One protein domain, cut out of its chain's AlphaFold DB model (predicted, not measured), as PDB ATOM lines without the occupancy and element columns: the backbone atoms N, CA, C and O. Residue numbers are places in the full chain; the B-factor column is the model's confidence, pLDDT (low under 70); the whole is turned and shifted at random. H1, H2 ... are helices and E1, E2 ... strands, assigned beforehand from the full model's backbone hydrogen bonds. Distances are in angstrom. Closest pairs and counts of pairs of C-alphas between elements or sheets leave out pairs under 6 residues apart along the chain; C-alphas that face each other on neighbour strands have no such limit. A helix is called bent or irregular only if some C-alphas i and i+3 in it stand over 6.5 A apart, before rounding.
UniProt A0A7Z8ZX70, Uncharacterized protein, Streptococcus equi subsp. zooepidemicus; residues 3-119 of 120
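This is residues 3 to 119 of the 120 residues of an uncharacterized protein of Streptococcus equi subsp. zooepidemicus (UniProt A0A7Z8ZX70). One strongly twisted sheet of five antiparallel strands curls round the short helix H3, and the long helix H1 runs past the sheet's edge strand E3 to meet H3 with its last turns. The hairpin of E4 and E5 makes much of the length, and the small helix H2 sits beside the strands near it. The printed part has 117 residues with three named helices and five named strands, in the order H1 E1 H2 E2 H3 E3 E4 E5; the sheet's order is E2 E1 E5 E4 E3 and the class is mixed, helices and strands. The whole is compact, with a radius of gyration of the C-alphas of 14.7 A and spans of 48 by 36 by 25 A.

Residues 3 to 13 hold no named element; C-alpha 3 is at (260.722, 214.400, 381.431). H1, residues 14 to 33, begins with C-alpha 14 at (254.617, 207.955, 398.695) and is 29.3 A long. E1, residues 37 to 45, is 24.8 A long, H2, residues 48 to 53, 9.0 A, and E2, residues 57 to 62, 16.0 A. H3, residues 63 to 71, is 14.1 A long and irregular, with C-alphas 64 and 67 at 7.3 A. E3, residues 79 to 83, is 13.6 A long. E4, residues 89 to 100, is 30.2 A long and bends by 70 degrees at residue 97. E5, residues 103 to 118, is 44.5 A long and ends with C-alpha 118 at (261.518, 239.562, 377.266).

E3, E4 and E5 form a meander, each strand the antiparallel neighbour of the one before, and E3 and E4, like E4 and E5, are a hairpin. N 80 and O 92 are 2.8 A apart between E3 and E4, and N 91 and O 111 2.8 A between E4 and E5. E1 is antiparallel to E5, with N 42 and O 112 at 2.9 A, and to the edge strand E2, with N 41 and O 59 at 2.8 A. The domain has two layers, H1 and H3 being on one face of the sheet. The closest C-alphas of H3 and E1 are those of Leu 63 and Tyr 37, 5.2 A. H1 touches H3 with residues 28 to 32 alone, the closest C-alphas being those of Ala 32 and His 64, 5.8 A. They run opposite ways at a shallow tilt of 33 degrees, only just short of steep. H2 stands at the sheet's level and is apart from H1 and H3. O i to N i+4 pairs are within hydrogen-bond range in 14 of 16 cases in H1, 1 of 2 in H2 and 3 of 5 in H3.

The two C-alphas farthest apart, those of Glu 102 and Glu 118, are 47.6 A apart. The printed part has no cut and no long link. Its mean pLDDT is 91.4, and residues 118 to 119 are under 70.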
ATOM      1  N   LEU A   3     261.092 214.157 380.033       96.38
ATOM      2  CA  LEU A   3     260.722 214.400 381.431       96.38
ATOM      3  C   LEU A   3     261.900 215.061 382.158       96.38
ATOM      4  O   LEU A   3     263.044 214.627 381.996       96.38
ATOM      5  N   LEU A   4     261.621 216.127 382.906       95.12
ATOM      6  CA  LEU A   4     262.623 216.837 383.703       95.12
ATOM      7  C   LEU A   4     262.690 216.335 385.148       95.12
ATOM      8  O   LEU A   4     263.755 216.434 385.754       95.12
ATOM      9  N   HIS A   5     261.600 215.763 385.663       94.00
ATOM     10  CA  HIS A   5     261.592 215.027 386.926       94.00
ATOM     11  C   HIS A   5     262.426 213.745 386.838       94.00
ATOM     12  O   HIS A   5     262.585 213.150 385.765       94.00
ATOM     13  N   SER A   6     262.920 213.286 387.984       93.69
ATOM     14  CA  SER A   6     263.593 211.986 388.095       93.69
ATOM     15  C   SER A   6     262.657 210.814 387.773       93.69
ATOM     16  O   SER A   6     263.099 209.800 387.226       93.69
ATOM     17  N   LYS A   7     261.362 210.970 388.070       94.56
ATOM     18  CA  LYS A   7     260.290 210.000 387.822       94.56
ATOM     19  C   LYS A   7     258.968 210.736 387.586       94.56
ATOM     20  O   LYS A   7     258.814 211.854 388.055       94.56
ATOM     21  N   SER A   8     258.035 210.146 386.838       94.56
ATOM     22  CA  SER A   8     256.687 210.716 386.705       94.56
ATOM     23  C   SER A   8     255.943 210.581 388.028       94.56
ATOM     24  O   SER A   8     256.025 209.521 388.650       94.56
ATOM     25  N   ILE A   9     255.162 211.598 388.411       94.56
ATOM     26  CA  ILE A   9     254.323 211.540 389.621       94.56
ATOM     27  C   ILE A   9     253.403 210.314 389.633       94.56
ATOM     28  O   ILE A   9     253.159 209.725 390.679       94.56
ATOM     29  N   ARG A  10     252.962 209.861 388.456       93.00
ATOM     30  CA  ARG A  10     252.082 208.693 388.315       93.00
ATOM     31  C   ARG A  10     252.729 207.370 388.702       93.00
ATOM     32  O   ARG A  10     252.013 206.424 389.019       93.00
ATOM     33  N   ASP A  11     254.054 207.308 388.640       93.81
ATOM     34  CA  ASP A  11     254.838 206.116 388.949       93.81
ATOM     35  C   ASP A  11     255.528 206.225 390.319       93.81
ATOM     36  O   ASP A  11     256.235 205.297 390.733       93.81
ATOM     37  N   CYS A  12     255.380 207.354 391.014       93.00
ATOM     38  CA  CYS A  12     255.959 207.569 392.331       93.00
ATOM     39  C   CYS A  12     255.263 206.715 393.399       93.00
ATOM     40  O   CYS A  12     254.055 206.508 393.404       93.00
ATOM     41  N   THR A  13     256.065 206.212 394.329       93.25
ATOM     42  CA  THR A  13     255.612 205.789 395.656       93.25
ATOM     43  C   THR A  13     255.473 207.004 396.572       93.25
ATOM     44  O   THR A  13     256.086 208.033 396.306       93.25
ATOM     45  N   GLU A  14     254.788 206.865 397.711       88.00
ATOM     46  CA  GLU A  14     254.617 207.955 398.695       88.00
ATOM     47  C   GLU A  14     255.941 208.647 399.093       88.00
ATOM     48  O   GLU A  14     255.984 209.852 399.322       88.00
ATOM     49  N   LEU A  15     257.054 207.904 399.164       90.88
ATOM     50  CA  LEU A  15     258.369 208.487 399.462       90.88
ATOM     51  C   LEU A  15     258.965 209.250 398.271       90.88
ATOM     52  O   LEU A  15     259.643 210.258 398.460       90.88
ATOM     53  N   GLU A  16     258.746 208.760 397.051       94.44
ATOM     54  CA  GLU A  16     259.215 209.409 395.823       94.44
ATOM     55  C   GLU A  16     258.384 210.656 395.495       94.44
ATOM     56  O   GLU A  16     258.924 211.594 394.918       94.44
ATOM     57  N   GLU A  17     257.119 210.719 395.924       93.81
ATOM     58  CA  GLU A  17     256.271 211.914 395.800       93.81
ATOM     59  C   GLU A  17     256.890 213.128 396.500       93.81
ATOM     60  O   GLU A  17     256.881 214.223 395.950       93.81
ATOM     61  N   ALA A  18     257.508 212.946 397.672       93.44
ATOM     62  CA  ALA A  18     258.191 214.041 398.363       93.44
ATOM     63  C   ALA A  18     259.412 214.561 397.580       93.44
ATOM     64  O   ALA A  18     259.706 215.756 397.602       93.44
ATOM     65  N   ILE A  19     260.127 213.669 396.882       94.75
ATOM     66  CA  ILE A  19     261.251 214.045 396.013       94.75
ATOM     67  C   ILE A  19     260.722 214.796 394.795       94.75
ATOM     68  O   ILE A  19     261.245 215.854 394.457       94.75
ATOM     69  N   HIS A  20     259.672 214.269 394.169       95.62
ATOM     70  CA  HIS A  20     259.016 214.883 393.021       95.62
ATOM     71  C   HIS A  20     258.493 216.286 393.358       95.62
ATOM     72  O   HIS A  20     258.800 217.240 392.649       95.62
ATOM     73  N   GLN A  21     257.839 216.456 394.508       92.50
ATOM     74  CA  GLN A  21     257.371 217.759 394.979       92.50
ATOM     75  C   GLN A  21     258.523 218.761 395.156       92.50
ATOM     76  O   GLN A  21     258.413 219.911 394.733       92.50
ATOM     77  N   ALA A  22     259.657 218.329 395.716       94.44
ATOM     78  CA  ALA A  22     260.841 219.181 395.829       94.44
ATOM     79  C   ALA A  22     261.431 219.557 394.452       94.44
ATOM     80  O   ALA A  22     261.985 220.645 394.284       94.44
ATOM     81  N   GLU A  23     261.320 218.680 393.449       95.19
ATOM     82  CA  GLU A  23     261.696 218.997 392.068       95.19
ATOM     83  C   GLU A  23     260.746 220.038 391.451       95.19
ATOM     84  O   GLU A  23     261.226 220.988 390.831       95.19
ATOM     85  N   VAL A  24     259.430 219.921 391.672       92.62
ATOM     86  CA  VAL A  24     258.426 220.911 391.234       92.62
ATOM     87  C   VAL A  24     258.716 222.291 391.829       92.62
ATOM     88  O   VAL A  24     258.768 223.279 391.093       92.62
ATOM     89  N   GLU A  25     258.972 222.368 393.137       93.00
ATOM     90  CA  GLU A  25     259.333 223.618 393.821       93.00
ATOM     91  C   GLU A  25     260.601 224.237 393.228       93.00
ATOM     92  O   GLU A  25     260.629 225.423 392.894       93.00
ATOM     93  N   ARG A  26     261.629 223.417 392.985       94.06
ATOM     94  CA  ARG A  26     262.865 223.870 392.344       94.06
ATOM     95  C   ARG A  26     262.628 224.409 390.932       94.06
ATOM     96  O   ARG A  26     263.261 225.393 390.552       94.06
ATOM     97  N   PHE A  27     261.752 223.789 390.139       92.06
ATOM     98  CA  PHE A  27     261.402 224.319 388.818       92.06
ATOM     99  C   PHE A  27     260.689 225.666 388.920       92.06
ATOM    100  O   PHE A  27     260.987 226.555 388.121       92.06
ATOM    101  N   SER A  28     259.822 225.843 389.917       90.62
ATOM    102  CA  SER A  28     259.161 227.122 390.182       90.62
ATOM    103  C   SER A  28     260.154 228.231 390.511       90.62
ATOM    104  O   SER A  28     260.150 229.280 389.863       90.62
ATOM    105  N   GLU A  29     261.101 227.967 391.410       92.94
ATOM    106  CA  GLU A  29     262.174 228.913 391.734       92.94
ATOM    107  C   GLU A  29     263.050 229.242 390.518       92.94
ATOM    108  O   GLU A  29     263.393 230.402 390.283       92.94
ATOM    109  N   MET A  30     263.399 228.232 389.713       91.88
ATOM    110  CA  MET A  30     264.185 228.433 388.496       91.88
ATOM    111  C   MET A  30     263.448 229.329 387.500       91.88
ATOM    112  O   MET A  30     264.048 230.268 386.983       91.88
ATOM    113  N   ILE A  31     262.161 229.085 387.262       91.56
ATOM    114  CA  ILE A  31     261.335 229.888 386.354       91.56
ATOM    115  C   ILE A  31     261.192 231.325 386.871       91.56
ATOM    116  O   ILE A  31     261.366 232.262 386.098       91.56
ATOM    117  N   ALA A  32     260.975 231.512 388.174       89.81
ATOM    118  CA  ALA A  32     260.902 232.836 388.795       89.81
ATOM    119  C   ALA A  32     262.230 233.616 388.727       89.81
ATOM    120  O   ALA A  32     262.232 234.844 388.766       89.81
ATOM    121  N   SER A  33     263.369 232.920 388.621       93.00
ATOM    122  CA  SER A  33     264.690 233.548 388.479       93.00
ATOM    123  C   SER A  33     265.012 234.020 387.055       93.00
ATOM    124  O   SER A  33     265.950 234.799 386.866       93.00
ATOM    125  N   LEU A  34     264.265 233.544 386.054       91.88
ATOM    126  CA  LEU A  34     264.415 233.970 384.665       91.88
ATOM    127  C   LEU A  34     263.748 235.337 384.442       91.88
ATOM    128  O   LEU A  34     262.838 235.703 385.189       91.88
ATOM    129  N   PRO A  35     264.153 236.095 383.407       91.94
ATOM    130  CA  PRO A  35     263.394 237.253 382.949       91.94
ATOM    131  C   PRO A  35     261.924 236.900 382.692       91.94
ATOM    132  O   PRO A  35     261.591 235.769 382.333       91.94
ATOM    133  N   ASN A  36     261.032 237.868 382.887       92.69
ATOM    134  CA  ASN A  36     259.610 237.658 382.659       92.69
ATOM    135  C   ASN A  36     259.306 237.725 381.154       92.69
ATOM    136  O   ASN A  36     259.009 238.786 380.616       92.69
ATOM    137  N   TYR A  37     259.438 236.596 380.464       91.44
ATOM    138  CA  TYR A  37     259.169 236.510 379.028       91.44
ATOM    139  C   TYR A  37     257.674 236.593 378.730       91.44
ATOM    140  O   TYR A  37     256.870 236.047 379.487       91.44
ATOM    141  N   ASP A  38     257.318 237.199 377.600       92.88
ATOM    142  CA  ASP A  38     255.993 237.019 377.013       92.88
ATOM    143  C   ASP A  38     255.883 235.597 376.447       92.88
ATOM    144  O   ASP A  38     256.815 235.078 375.808       92.88
ATOM    145  N   CYS A  39     254.745 234.959 376.708       93.00
ATOM    146  CA  CYS A  39     254.507 233.555 376.423       93.00
ATOM    147  C   CYS A  39     253.150 233.315 375.766       93.00
ATOM    148  O   CYS A  39     252.133 233.837 376.223       93.00
ATOM    149  N   ASP A  40     253.131 232.393 374.807       94.00
ATOM    150  CA  ASP A  40     251.912 231.700 374.404       94.00
ATOM    151  C   ASP A  40     251.801 230.403 375.202       94.00
ATOM    152  O   ASP A  40     252.762 229.633 375.323       94.00
ATOM    153  N   ILE A  41     250.614 230.163 375.746       94.12
ATOM    154  CA  ILE A  41     250.262 228.960 376.487       94.12
ATOM    155  C   ILE A  41     249.251 228.173 375.662       94.12
ATOM    156  O   ILE A  41     248.094 228.575 375.542       94.12
ATOM    157  N   ASP A  42     249.680 227.028 375.147       94.50
ATOM    158  CA  ASP A  42     248.821 226.058 374.473       94.50
ATOM    159  C   ASP A  42     248.345 225.004 375.481       94.50
ATOM    160  O   ASP A  42     249.154 224.353 376.140       94.50
ATOM    161  N   VAL A  43     247.034 224.791 375.579       94.44
ATOM    162  CA  VAL A  43     246.413 223.768 376.429       94.44
ATOM    163  C   VAL A  43     245.730 222.727 375.560       94.44
ATOM    164  O   VAL A  43     244.860 223.037 374.744       94.44
ATOM    165  N   THR A  44     246.106 221.469 375.759       94.38
ATOM    166  CA  THR A  44     245.548 220.311 375.054       94.38
ATOM    167  C   THR A  44     245.164 219.214 376.038       94.38
ATOM    168  O   THR A  44     245.725 219.124 377.127       94.38
ATOM    169  N   PHE A  45     244.213 218.368 375.650       93.62
ATOM    170  CA  PHE A  45     243.818 217.192 376.422       93.62
ATOM    171  C   PHE A  45     244.395 215.937 375.773       93.62
ATOM    172  O   PHE A  45     244.328 215.764 374.550       93.62
ATOM    173  N   GLU A  46     244.984 215.069 376.586       92.62
ATOM    174  CA  GLU A  46     245.616 213.831 376.134       92.62
ATOM    175  C   GLU A  46     244.754 212.594 376.401       92.62
ATOM    176  O   GLU A  46     244.956 211.586 375.723       92.62
ATOM    177  N   ASP A  47     243.786 212.670 377.321       91.06
ATOM    178  CA  ASP A  47     242.863 211.569 377.613       91.06
ATOM    179  C   ASP A  47     241.767 211.412 376.546       91.06
ATOM    180  O   ASP A  47     241.334 212.383 375.920       91.06
ATOM    181  N   ASP A  48     241.318 210.168 376.336       87.44
ATOM    182  CA  ASP A  48     240.448 209.785 375.214       87.44
ATOM    183  C   ASP A  48     239.150 210.614 375.161       87.44
ATOM    184  O   ASP A  48     238.711 211.017 374.084       87.44
ATOM    185  N   TYR A  49     238.531 210.890 376.315       89.38
ATOM    186  CA  TYR A  49     237.238 211.573 376.364       89.38
ATOM    187  C   TYR A  49     237.386 213.083 376.164       89.38
ATOM    188  O   TYR A  49     236.718 213.666 375.308       89.38
ATOM    189  N   HIS A  50     238.262 213.742 376.925       89.00
ATOM    190  CA  HIS A  50     238.380 215.198 376.861       89.00
ATOM    191  C   HIS A  50     239.037 215.659 375.568       89.00
ATOM    192  O   HIS A  50     238.694 216.737 375.084       89.00
ATOM    193  N   LYS A  51     239.902 214.841 374.965       89.75
ATOM    194  CA  LYS A  51     240.476 215.112 373.646       89.75
ATOM    195  C   LYS A  51     239.434 215.121 372.526       89.75
ATOM    196  O   LYS A  51     239.587 215.881 371.576       89.75
ATOM    197  N   GLU A  52     238.389 214.297 372.618       87.62
ATOM    198  CA  GLU A  52     237.282 214.306 371.650       87.62
ATOM    199  C   GLU A  52     236.278 215.438 371.914       87.62
ATOM    200  O   GLU A  52     235.687 215.975 370.977       87.62
ATOM    201  N   MET A  53     236.079 215.800 373.184       87.44
ATOM    202  CA  MET A  53     235.026 216.736 373.601       87.44
ATOM    203  C   MET A  53     235.467 218.201 373.644       87.44
ATOM    204  O   MET A  53     234.614 219.089 373.622       87.44
ATOM    205  N   ASN A  54     236.771 218.469 373.713       86.94
ATOM    206  CA  ASN A  54     237.306 219.818 373.868       86.94
ATOM    207  C   ASN A  54     238.207 220.210 372.699       86.94
ATOM    208  O   ASN A  54     238.870 219.382 372.078       86.94
ATOM    209  N   TYR A  55     238.258 221.512 372.438       82.94
ATOM    210  CA  TYR A  55     239.214 222.092 371.505       82.94
ATOM    211  C   TYR A  55     240.464 222.544 372.263       82.94
ATOM    212  O   TYR A  55     240.332 223.002 373.401       82.94
ATOM    213  N   PRO A  56     241.656 222.460 371.646       84.19
ATOM    214  CA  PRO A  56     242.843 223.118 372.171       84.19
ATOM    215  C   PRO A  56     242.577 224.599 372.443       84.19
ATOM    216  O   PRO A  56     241.924 225.272 371.640       84.19
ATOM    217  N   LEU A  57     243.081 225.096 373.568       88.31
ATOM    218  CA  LEU A  57     242.951 226.493 373.979       88.31
ATOM    219  C   LEU A  57     244.326 227.153 373.921       88.31
ATOM    220  O   LEU A  57     245.315 226.522 374.277       88.31
ATOM    221  N   ALA A  58     244.382 228.406 373.481       87.81
ATOM    222  CA  ALA A  58     245.609 229.193 373.435       87.81
ATOM    223  C   ALA A  58     245.407 230.495 374.218       87.81
ATOM    224  O   ALA A  58     244.363 231.142 374.082       87.81
ATOM    225  N   TYR A  59     246.392 230.860 375.033       89.75
ATOM    226  CA  TYR A  59     246.366 232.048 375.883       89.75
ATOM    227  C   TYR A  59     247.675 232.818 375.767       89.75
ATOM    228  O   TYR A  59     248.743 232.218 375.815       89.75
ATOM    229  N   GLU A  60     247.590 234.143 375.709       88.50
ATOM    230  CA  GLU A  60     248.749 235.024 375.879       88.50
ATOM    231  C   GLU A  60     248.945 235.308 377.376       88.50
ATOM    232  O   GLU A  60     247.987 235.606 378.099       88.50
ATOM    233  N   SER A  61     250.176 235.182 377.864       90.06
ATOM    234  CA  SER A  61     250.545 235.431 379.261       90.06
ATOM    235  C   SER A  61     252.044 235.726 379.374       90.06
ATOM    236  O   SER A  61     252.722 235.954 378.377       90.06
ATOM    237  N   ASN A  62     252.580 235.689 380.595       91.19
ATOM    238  CA  ASN A  62     253.999 235.881 380.858       91.19
ATOM    239  C   ASN A  62     254.542 234.740 381.721       91.19
ATOM    240  O   ASN A  62     253.814 234.166 382.536       91.19
ATOM    241  N   LEU A  63     255.839 234.456 381.581       91.44
ATOM    242  CA  LEU A  63     256.512 233.308 382.186       91.44
ATOM    243  C   LEU A  63     256.285 233.209 383.702       91.44
ATOM    244  O   LEU A  63     256.050 232.120 384.225       91.44
ATOM    245  N   HIS A  64     256.308 234.333 384.421       91.81
ATOM    246  CA  HIS A  64     256.137 234.338 385.881       91.81
ATOM    247  C   HIS A  64     254.723 233.956 386.341       91.81
ATOM    248  O   HIS A  64     254.542 233.603 387.501       91.81
ATOM    249  N   ARG A  65     253.729 233.970 385.444       89.81
ATOM    250  CA  ARG A  65     252.336 233.587 385.735       89.81
ATOM    251  C   ARG A  65     252.006 232.137 385.395       89.81
ATOM    252  O   ARG A  65     250.871 231.711 385.584       89.81
ATOM    253  N   ILE A  66     252.968 231.360 384.899       91.50
ATOM    254  CA  ILE A  66     252.718 229.977 384.471       91.50
ATOM    255  C   ILE A  66     252.234 229.097 385.624       91.50
ATOM    256  O   ILE A  66     251.308 228.318 385.425       91.50
ATOM    257  N   PHE A  67     252.794 229.233 386.828       88.88
ATOM    258  CA  PHE A  67     252.343 228.422 387.965       88.88
ATOM    259  C   PHE A  67     250.940 228.808 388.427       88.88
ATOM    260  O   PHE A  67     250.128 227.916 388.642       88.88
ATOM    261  N   GLU A  68     250.614 230.106 388.459       89.94
ATOM    262  CA  GLU A  68     249.242 230.567 388.715       89.94
ATOM    263  C   GLU A  68     248.266 229.978 387.686       89.94
ATOM    264  O   GLU A  68     247.174 229.539 388.038       89.94
ATOM    265  N   PHE A  69     248.667 229.916 386.411       91.38
ATOM    266  CA  PHE A  69     247.868 229.298 385.355       91.38
ATOM    267  C   PHE A  69     247.691 227.789 385.572       91.38
ATOM    268  O   PHE A  69     246.568 227.294 385.486       91.38
ATOM    269  N   ILE A  70     248.767 227.056 385.876       90.62
ATOM    270  CA  ILE A  70     248.718 225.608 386.137       90.62
ATOM    271  C   ILE A  70     247.803 225.303 387.330       90.62
ATOM    272  O   ILE A  70     247.022 224.360 387.262       90.62
ATOM    273  N   GLU A  71     247.833 226.119 388.385       88.88
ATOM    274  CA  GLU A  71     246.959 225.978 389.559       88.88
ATOM    275  C   GLU A  71     245.465 226.156 389.238       88.88
ATOM    276  O   GLU A  71     244.615 225.671 389.984       88.88
ATOM    277  N   THR A  72     245.119 226.812 388.123       88.88
ATOM    278  CA  THR A  72     243.723 226.876 387.652       88.88
ATOM    279  C   THR A  72     243.249 225.592 386.969       88.88
ATOM    280  O   THR A  72     242.048 225.428 386.745       88.88
ATOM    281  N   GLN A  73     244.173 224.698 386.610       89.00
ATOM    282  CA  GLN A  73     243.876 223.427 385.960       89.00
ATOM    283  C   GLN A  73     243.576 222.337 386.994       89.00
ATOM    284  O   GLN A  73     243.885 222.457 388.179       89.00
ATOM    285  N   ASP A  74     242.979 221.236 386.540       89.19
ATOM    286  CA  ASP A  74     242.762 220.079 387.402       89.19
ATOM    287  C   ASP A  74     244.083 219.316 387.611       89.19
ATOM    288  O   ASP A  74     244.559 218.616 386.720       89.19
ATOM    289  N   ILE A  75     244.684 219.494 388.791       88.81
ATOM    290  CA  ILE A  75     245.995 218.941 389.182       88.81
ATOM    291  C   ILE A  75     245.898 217.981 390.380       88.81
ATOM    292  O   ILE A  75     246.872 217.790 391.110       88.81
ATOM    293  N   LYS A  76     244.720 217.388 390.633       89.94
ATOM    294  CA  LYS A  76     244.456 216.538 391.816       89.94
ATOM    295  C   LYS A  76     245.476 215.416 392.036       89.94
ATOM    296  O   LYS A  76     245.706 215.035 393.178       89.94
ATOM    297  N   ASN A  77     246.059 214.889 390.965       89.81
ATOM    298  CA  ASN A  77     247.035 213.799 390.970       89.81
ATOM    299  C   ASN A  77     248.449 214.270 390.569       89.81
ATOM    300  O   ASN A  77     249.268 213.474 390.110       89.81
ATOM    301  N   GLY A  78     248.739 215.561 390.747       92.06
ATOM    302  CA  GLY A  78     250.055 216.159 390.539       92.06
ATOM    303  C   GLY A  78     250.328 216.613 389.106       92.06
ATOM    304  O   GLY A  78     249.458 216.595 388.232       92.06
ATOM    305  N   VAL A  79     251.566 217.059 388.875       95.06
ATOM    306  CA  VAL A  79     251.997 217.660 387.607       95.06
ATOM    307  C   VAL A  79     253.402 217.212 387.223       95.06
ATOM    308  O   VAL A  79     254.317 217.254 388.033       95.06
ATOM    309  N   ASP A  80     253.608 216.825 385.971       96.50
ATOM    310  CA  ASP A  80     254.939 216.537 385.442       96.50
ATOM    311  C   ASP A  80     255.462 217.668 384.555       96.50
ATOM    312  O   ASP A  80     254.721 218.216 383.745       96.50
ATOM    313  N   THR A  81     256.759 217.958 384.640       95.75
ATOM    314  CA  THR A  81     257.429 218.987 383.843       95.75
ATOM    315  C   THR A  81     258.283 218.325 382.772       95.75
ATOM    316  O   THR A  81     259.072 217.414 383.040       95.75
ATOM    317  N   TYR A  82     258.153 218.809 381.544       96.19
ATOM    318  CA  TYR A  82     258.825 218.304 380.362       96.19
ATOM    319  C   TYR A  82     259.480 219.432 379.572       96.19
ATOM    320  O   TYR A  82     259.051 220.582 379.608       96.19
ATOM    321  N   LEU A  83     260.476 219.052 378.779       94.75
ATOM    322  CA  LEU A  83     261.003 219.860 377.688       94.75
ATOM    323  C   LEU A  83     260.529 219.270 376.353       94.75
ATOM    324  O   LEU A  83     260.681 218.060 376.112       94.75
ATOM    325  N   THR A  84     259.933 220.085 375.485       94.56
ATOM    326  CA  THR A  84     259.549 219.662 374.131       94.56
ATOM    327  C   THR A  84     260.789 219.441 373.265       94.56
ATOM    328  O   THR A  84     261.914 219.771 373.636       94.56
ATOM    329  N   ASN A  85     260.599 218.846 372.085       91.62
ATOM    330  CA  ASN A  85     261.700 218.687 371.131       91.62
ATOM    331  C   ASN A  85     262.146 220.039 370.535       91.62
ATOM    332  O   ASN A  85     263.233 220.121 369.970       91.62
ATOM    333  N   GLU A  86     261.312 221.072 370.669       91.38
ATOM    334  CA  GLU A  86     261.560 222.450 370.233       91.38
ATOM    335  C   GLU A  86     262.188 223.307 371.353       91.38
ATOM    336  O   GLU A  86     262.581 224.442 371.110       91.38
ATOM    337  N   ASN A  87     262.430 222.713 372.532       90.50
ATOM    338  CA  ASN A  87     262.943 223.341 373.759       90.50
ATOM    339  C   ASN A  87     261.953 224.255 374.495       90.50
ATOM    340  O   ASN A  87     262.373 225.095 375.288       90.50
ATOM    341  N   ASP A  88     260.657 224.030 374.306       93.56
ATOM    342  CA  ASP A  88     259.608 224.684 375.086       93.56
ATOM    343  C   ASP A  88     259.354 223.936 376.394       93.56
ATOM    344  O   ASP A  88     259.492 222.707 376.472       93.56
ATOM    345  N   LEU A  89     258.939 224.668 377.426       94.19
ATOM    346  CA  LEU A  89     258.482 224.054 378.668       94.19
ATOM    347  C   LEU A  89     257.088 223.472 378.464       94.19
ATOM    348  O   LEU A  89     256.251 224.021 377.749       94.19
ATOM    349  N   SER A  90     256.819 222.328 379.077       96.00
ATOM    350  CA  SER A  90     255.472 221.775 379.105       96.00
ATOM    351  C   SER A  90     255.165 221.115 380.431       96.00
ATOM    352  O   SER A  90     256.013 220.435 381.001       96.00
ATOM    353  N   PHE A  91     253.933 221.276 380.883       96.19
ATOM    354  CA  PHE A  91     253.432 220.768 382.146       96.19
ATOM    355  C   PHE A  91     252.258 219.848 381.863       96.19
ATOM    356  O   PHE A  91     251.290 220.243 381.218       96.19
ATOM    357  N   ARG A  92     252.352 218.605 382.319       96.44
ATOM    358  CA  ARG A  92     251.269 217.635 382.233       96.44
ATOM    359  C   ARG A  92     250.596 217.545 383.587       96.44
ATOM    360  O   ARG A  92     251.172 216.985 384.514       96.44
ATOM    361  N   ALA A  93     249.408 218.115 383.688       95.88
ATOM    362  CA  ALA A  93     248.567 218.051 384.869       95.88
ATOM    363  C   ALA A  93     247.706 216.786 384.830       95.88
ATOM    364  O   ALA A  93     247.095 216.474 383.804       95.88
ATOM    365  N   TYR A  94     247.658 216.073 385.953       95.56
ATOM    366  CA  TYR A  94     246.779 214.927 386.134       95.56
ATOM    367  C   TYR A  94     245.648 215.321 387.079       95.56
ATOM    368  O   TYR A  94     245.864 215.554 388.268       95.56
ATOM    369  N   GLY A  95     244.444 215.404 386.532       93.94
ATOM    370  CA  GLY A  95     243.252 215.867 387.222       93.94
ATOM    371  C   GLY A  95     242.472 214.756 387.903       93.94
ATOM    372  O   GLY A  95     243.037 213.785 388.393       93.94
ATOM    373  N   GLU A  96     241.155 214.890 387.954       94.00
ATOM    374  CA  GLU A  96     240.244 213.915 388.536       94.00
ATOM    375  C   GLU A  96     240.209 212.599 387.747       94.00
ATOM    376  O   GLU A  96     240.309 212.562 386.519       94.00
ATOM    377  N   GLY A  97     240.042 211.492 388.472       92.81
ATOM    378  CA  GLY A  97     239.738 210.202 387.864       92.81
ATOM    379  C   GLY A  97     238.286 210.148 387.393       92.81
ATOM    380  O   GLY A  97     237.380 210.546 388.124       92.81
ATOM    381  N   TYR A  98     238.048 209.608 386.204       92.06
ATOM    382  CA  TYR A  98     236.712 209.428 385.645       92.06
ATOM    383  C   TYR A  98     236.552 208.042 385.017       92.06
ATOM    384  O   TYR A  98     237.521 207.343 384.724       92.06
ATOM    385  N   SER A  99     235.299 207.640 384.805       91.56
ATOM    386  CA  SER A  99     234.962 206.392 384.121       91.56
ATOM    387  C   SER A  99     234.218 206.693 382.825       91.56
ATOM    388  O   SER A  99     233.172 207.342 382.845       91.56
ATOM    389  N   TRP A 100     234.719 206.194 381.698       88.12
ATOM    390  CA  TRP A 100     234.081 206.331 380.390       88.12
ATOM    391  C   TRP A 100     234.291 205.068 379.553       88.12
ATOM    392  O   TRP A 100     235.386 204.516 379.524       88.12
ATOM    393  N   ASN A 101     233.238 204.590 378.879       87.12
ATOM    394  CA  ASN A 101     233.269 203.354 378.079       87.12
ATOM    395  C   ASN A 101     233.907 202.156 378.811       87.12
ATOM    396  O   ASN A 101     234.773 201.477 378.265       87.12
ATOM    397  N   GLU A 102     233.499 201.921 380.065       89.19
ATOM    398  CA  GLU A 102     234.009 200.834 380.927       89.19
ATOM    399  C   GLU A 102     235.513 200.918 381.258       89.19
ATOM    400  O   GLU A 102     236.066 200.010 381.883       89.19
ATOM    401  N   LYS A 103     236.180 202.020 380.898       88.94
ATOM    402  CA  LYS A 103     237.554 202.330 381.290       88.94
ATOM    403  C   LYS A 103     237.555 203.362 382.410       88.94
ATOM    404  O   LYS A 103     236.744 204.283 382.404       88.94
ATOM    405  N   ASN A 104     238.487 203.206 383.344       89.75
ATOM    406  CA  ASN A 104     238.835 204.252 384.298       89.75
ATOM    407  C   ASN A 104     240.065 204.973 383.763       89.75
ATOM    408  O   ASN A 104     241.052 204.314 383.434       89.75
ATOM    409  N   ASP A 105     239.996 206.291 383.698       91.31
ATOM    410  CA  ASP A 105     241.088 207.140 383.243       91.31
ATOM    411  C   ASP A 105     241.188 208.380 384.141       91.31
ATOM    412  O   ASP A 105     240.423 208.538 385.095       91.31
ATOM    413  N   VAL A 106     242.165 209.236 383.881       93.00
ATOM    414  CA  VAL A 106     242.381 210.488 384.603       93.00
ATOM    415  C   VAL A 106     242.454 211.614 383.590       93.00
ATOM    416  O   VAL A 106     243.121 211.478 382.564       93.00
ATOM    417  N   ILE A 107     241.798 212.731 383.899       94.38
ATOM    418  CA  ILE A 107     241.886 213.943 383.081       94.38
ATOM    419  C   ILE A 107     243.363 214.297 382.927       94.38
ATOM    420  O   ILE A 107     244.053 214.506 383.924       94.38
ATOM    421  N   THR A 108     243.863 214.313 381.696       95.25
ATOM    422  CA  THR A 108     245.282 214.567 381.437       95.25
ATOM    423  C   THR A 108     245.402 215.784 380.540       95.25
ATOM    424  O   THR A 108     245.131 215.717 379.340       95.25
ATOM    425  N   THR A 109     245.818 216.898 381.135       95.06
ATOM    426  CA  THR A 109     245.946 218.188 380.457       95.06
ATOM    427  C   THR A 109     247.417 218.490 380.223       95.06
ATOM    428  O   THR A 109     248.207 218.517 381.165       95.06
ATOM    429  N   LEU A 110     247.791 218.747 378.974       96.38
ATOM    430  CA  LEU A 110     249.129 219.177 378.595       96.38
ATOM    431  C   LEU A 110     249.134 220.674 378.287       96.38
ATOM    432  O   LEU A 110     248.423 221.137 377.397       96.38
ATOM    433  N   ILE A 111     249.969 221.402 379.017       96.00
ATOM    434  CA  ILE A 111     250.136 222.852 378.954       96.00
ATOM    435  C   ILE A 111     251.532 223.116 378.396       96.00
ATOM    436  O   ILE A 111     252.516 222.812 379.063       96.00
ATOM    437  N   THR A 112     251.652 223.658 377.191       96.19
ATOM    438  CA  THR A 112     252.938 223.989 376.562       96.19
ATOM    439  C   THR A 112     253.141 225.496 376.561       96.19
ATOM    440  O   THR A 112     252.265 226.239 376.137       96.19
ATOM    441  N   VAL A 113     254.305 225.939 377.031       94.81
ATOM    442  CA  VAL A 113     254.666 227.350 377.194       94.81
ATOM    443  C   VAL A 113     255.761 227.693 376.196       94.81
ATOM    444  O   VAL A 113     256.881 227.192 376.314       94.81
ATOM    445  N   LYS A 114     255.441 228.565 375.241       93.75
ATOM    446  CA  LYS A 114     256.367 229.053 374.215       93.75
ATOM    447  C   LYS A 114     256.741 230.491 374.526       93.75
ATOM    448  O   LYS A 114     255.882 231.365 374.505       93.75
ATOM    449  N   CYS A 115     258.013 230.732 374.826       91.06
ATOM    450  CA  CYS A 115     258.529 232.072 375.109       91.06
ATOM    451  C   CYS A 115     259.069 232.715 373.826       91.06
ATOM    452  O   CYS A 115     259.808 232.064 373.086       91.06
ATOM    453  N   PHE A 116     258.779 233.997 373.590       83.00
ATOM    454  CA  PHE A 116     259.222 234.687 372.365       83.00
ATOM    455  C   PHE A 116     260.264 235.781 372.608       83.00
ATOM    456  O   PHE A 116     261.259 235.858 371.888       83.00
ATOM    457  N   GLY A 117     260.056 236.627 373.616       72.62
ATOM    458  CA  GLY A 117     260.919 237.764 373.940       72.62
ATOM    459  C   GLY A 117     260.724 238.208 375.385       72.62
ATOM    460  O   GLY A 117     259.733 237.830 376.010       72.62
ATOM    461  N   GLU A 118     261.697 238.930 375.950       62.78
ATOM    462  CA  GLU A 118     261.518 239.562 377.266       62.78
ATOM    463  C   GLU A 118     260.390 240.589 377.129       62.78
ATOM    464  O   GLU A 118     260.525 241.534 376.348       62.78
ATOM    465  N   GLY A 119     259.269 240.347 377.810       57.94
ATOM    466  CA  GLY A 119     258.167 241.301 377.880       57.94
ATOM    467  C   GLY A 119     258.550 242.483 378.767       57.94
ATOM    468  O   GLY A 119     259.416 242.347 379.636       57.94
TER     469      GLY A 119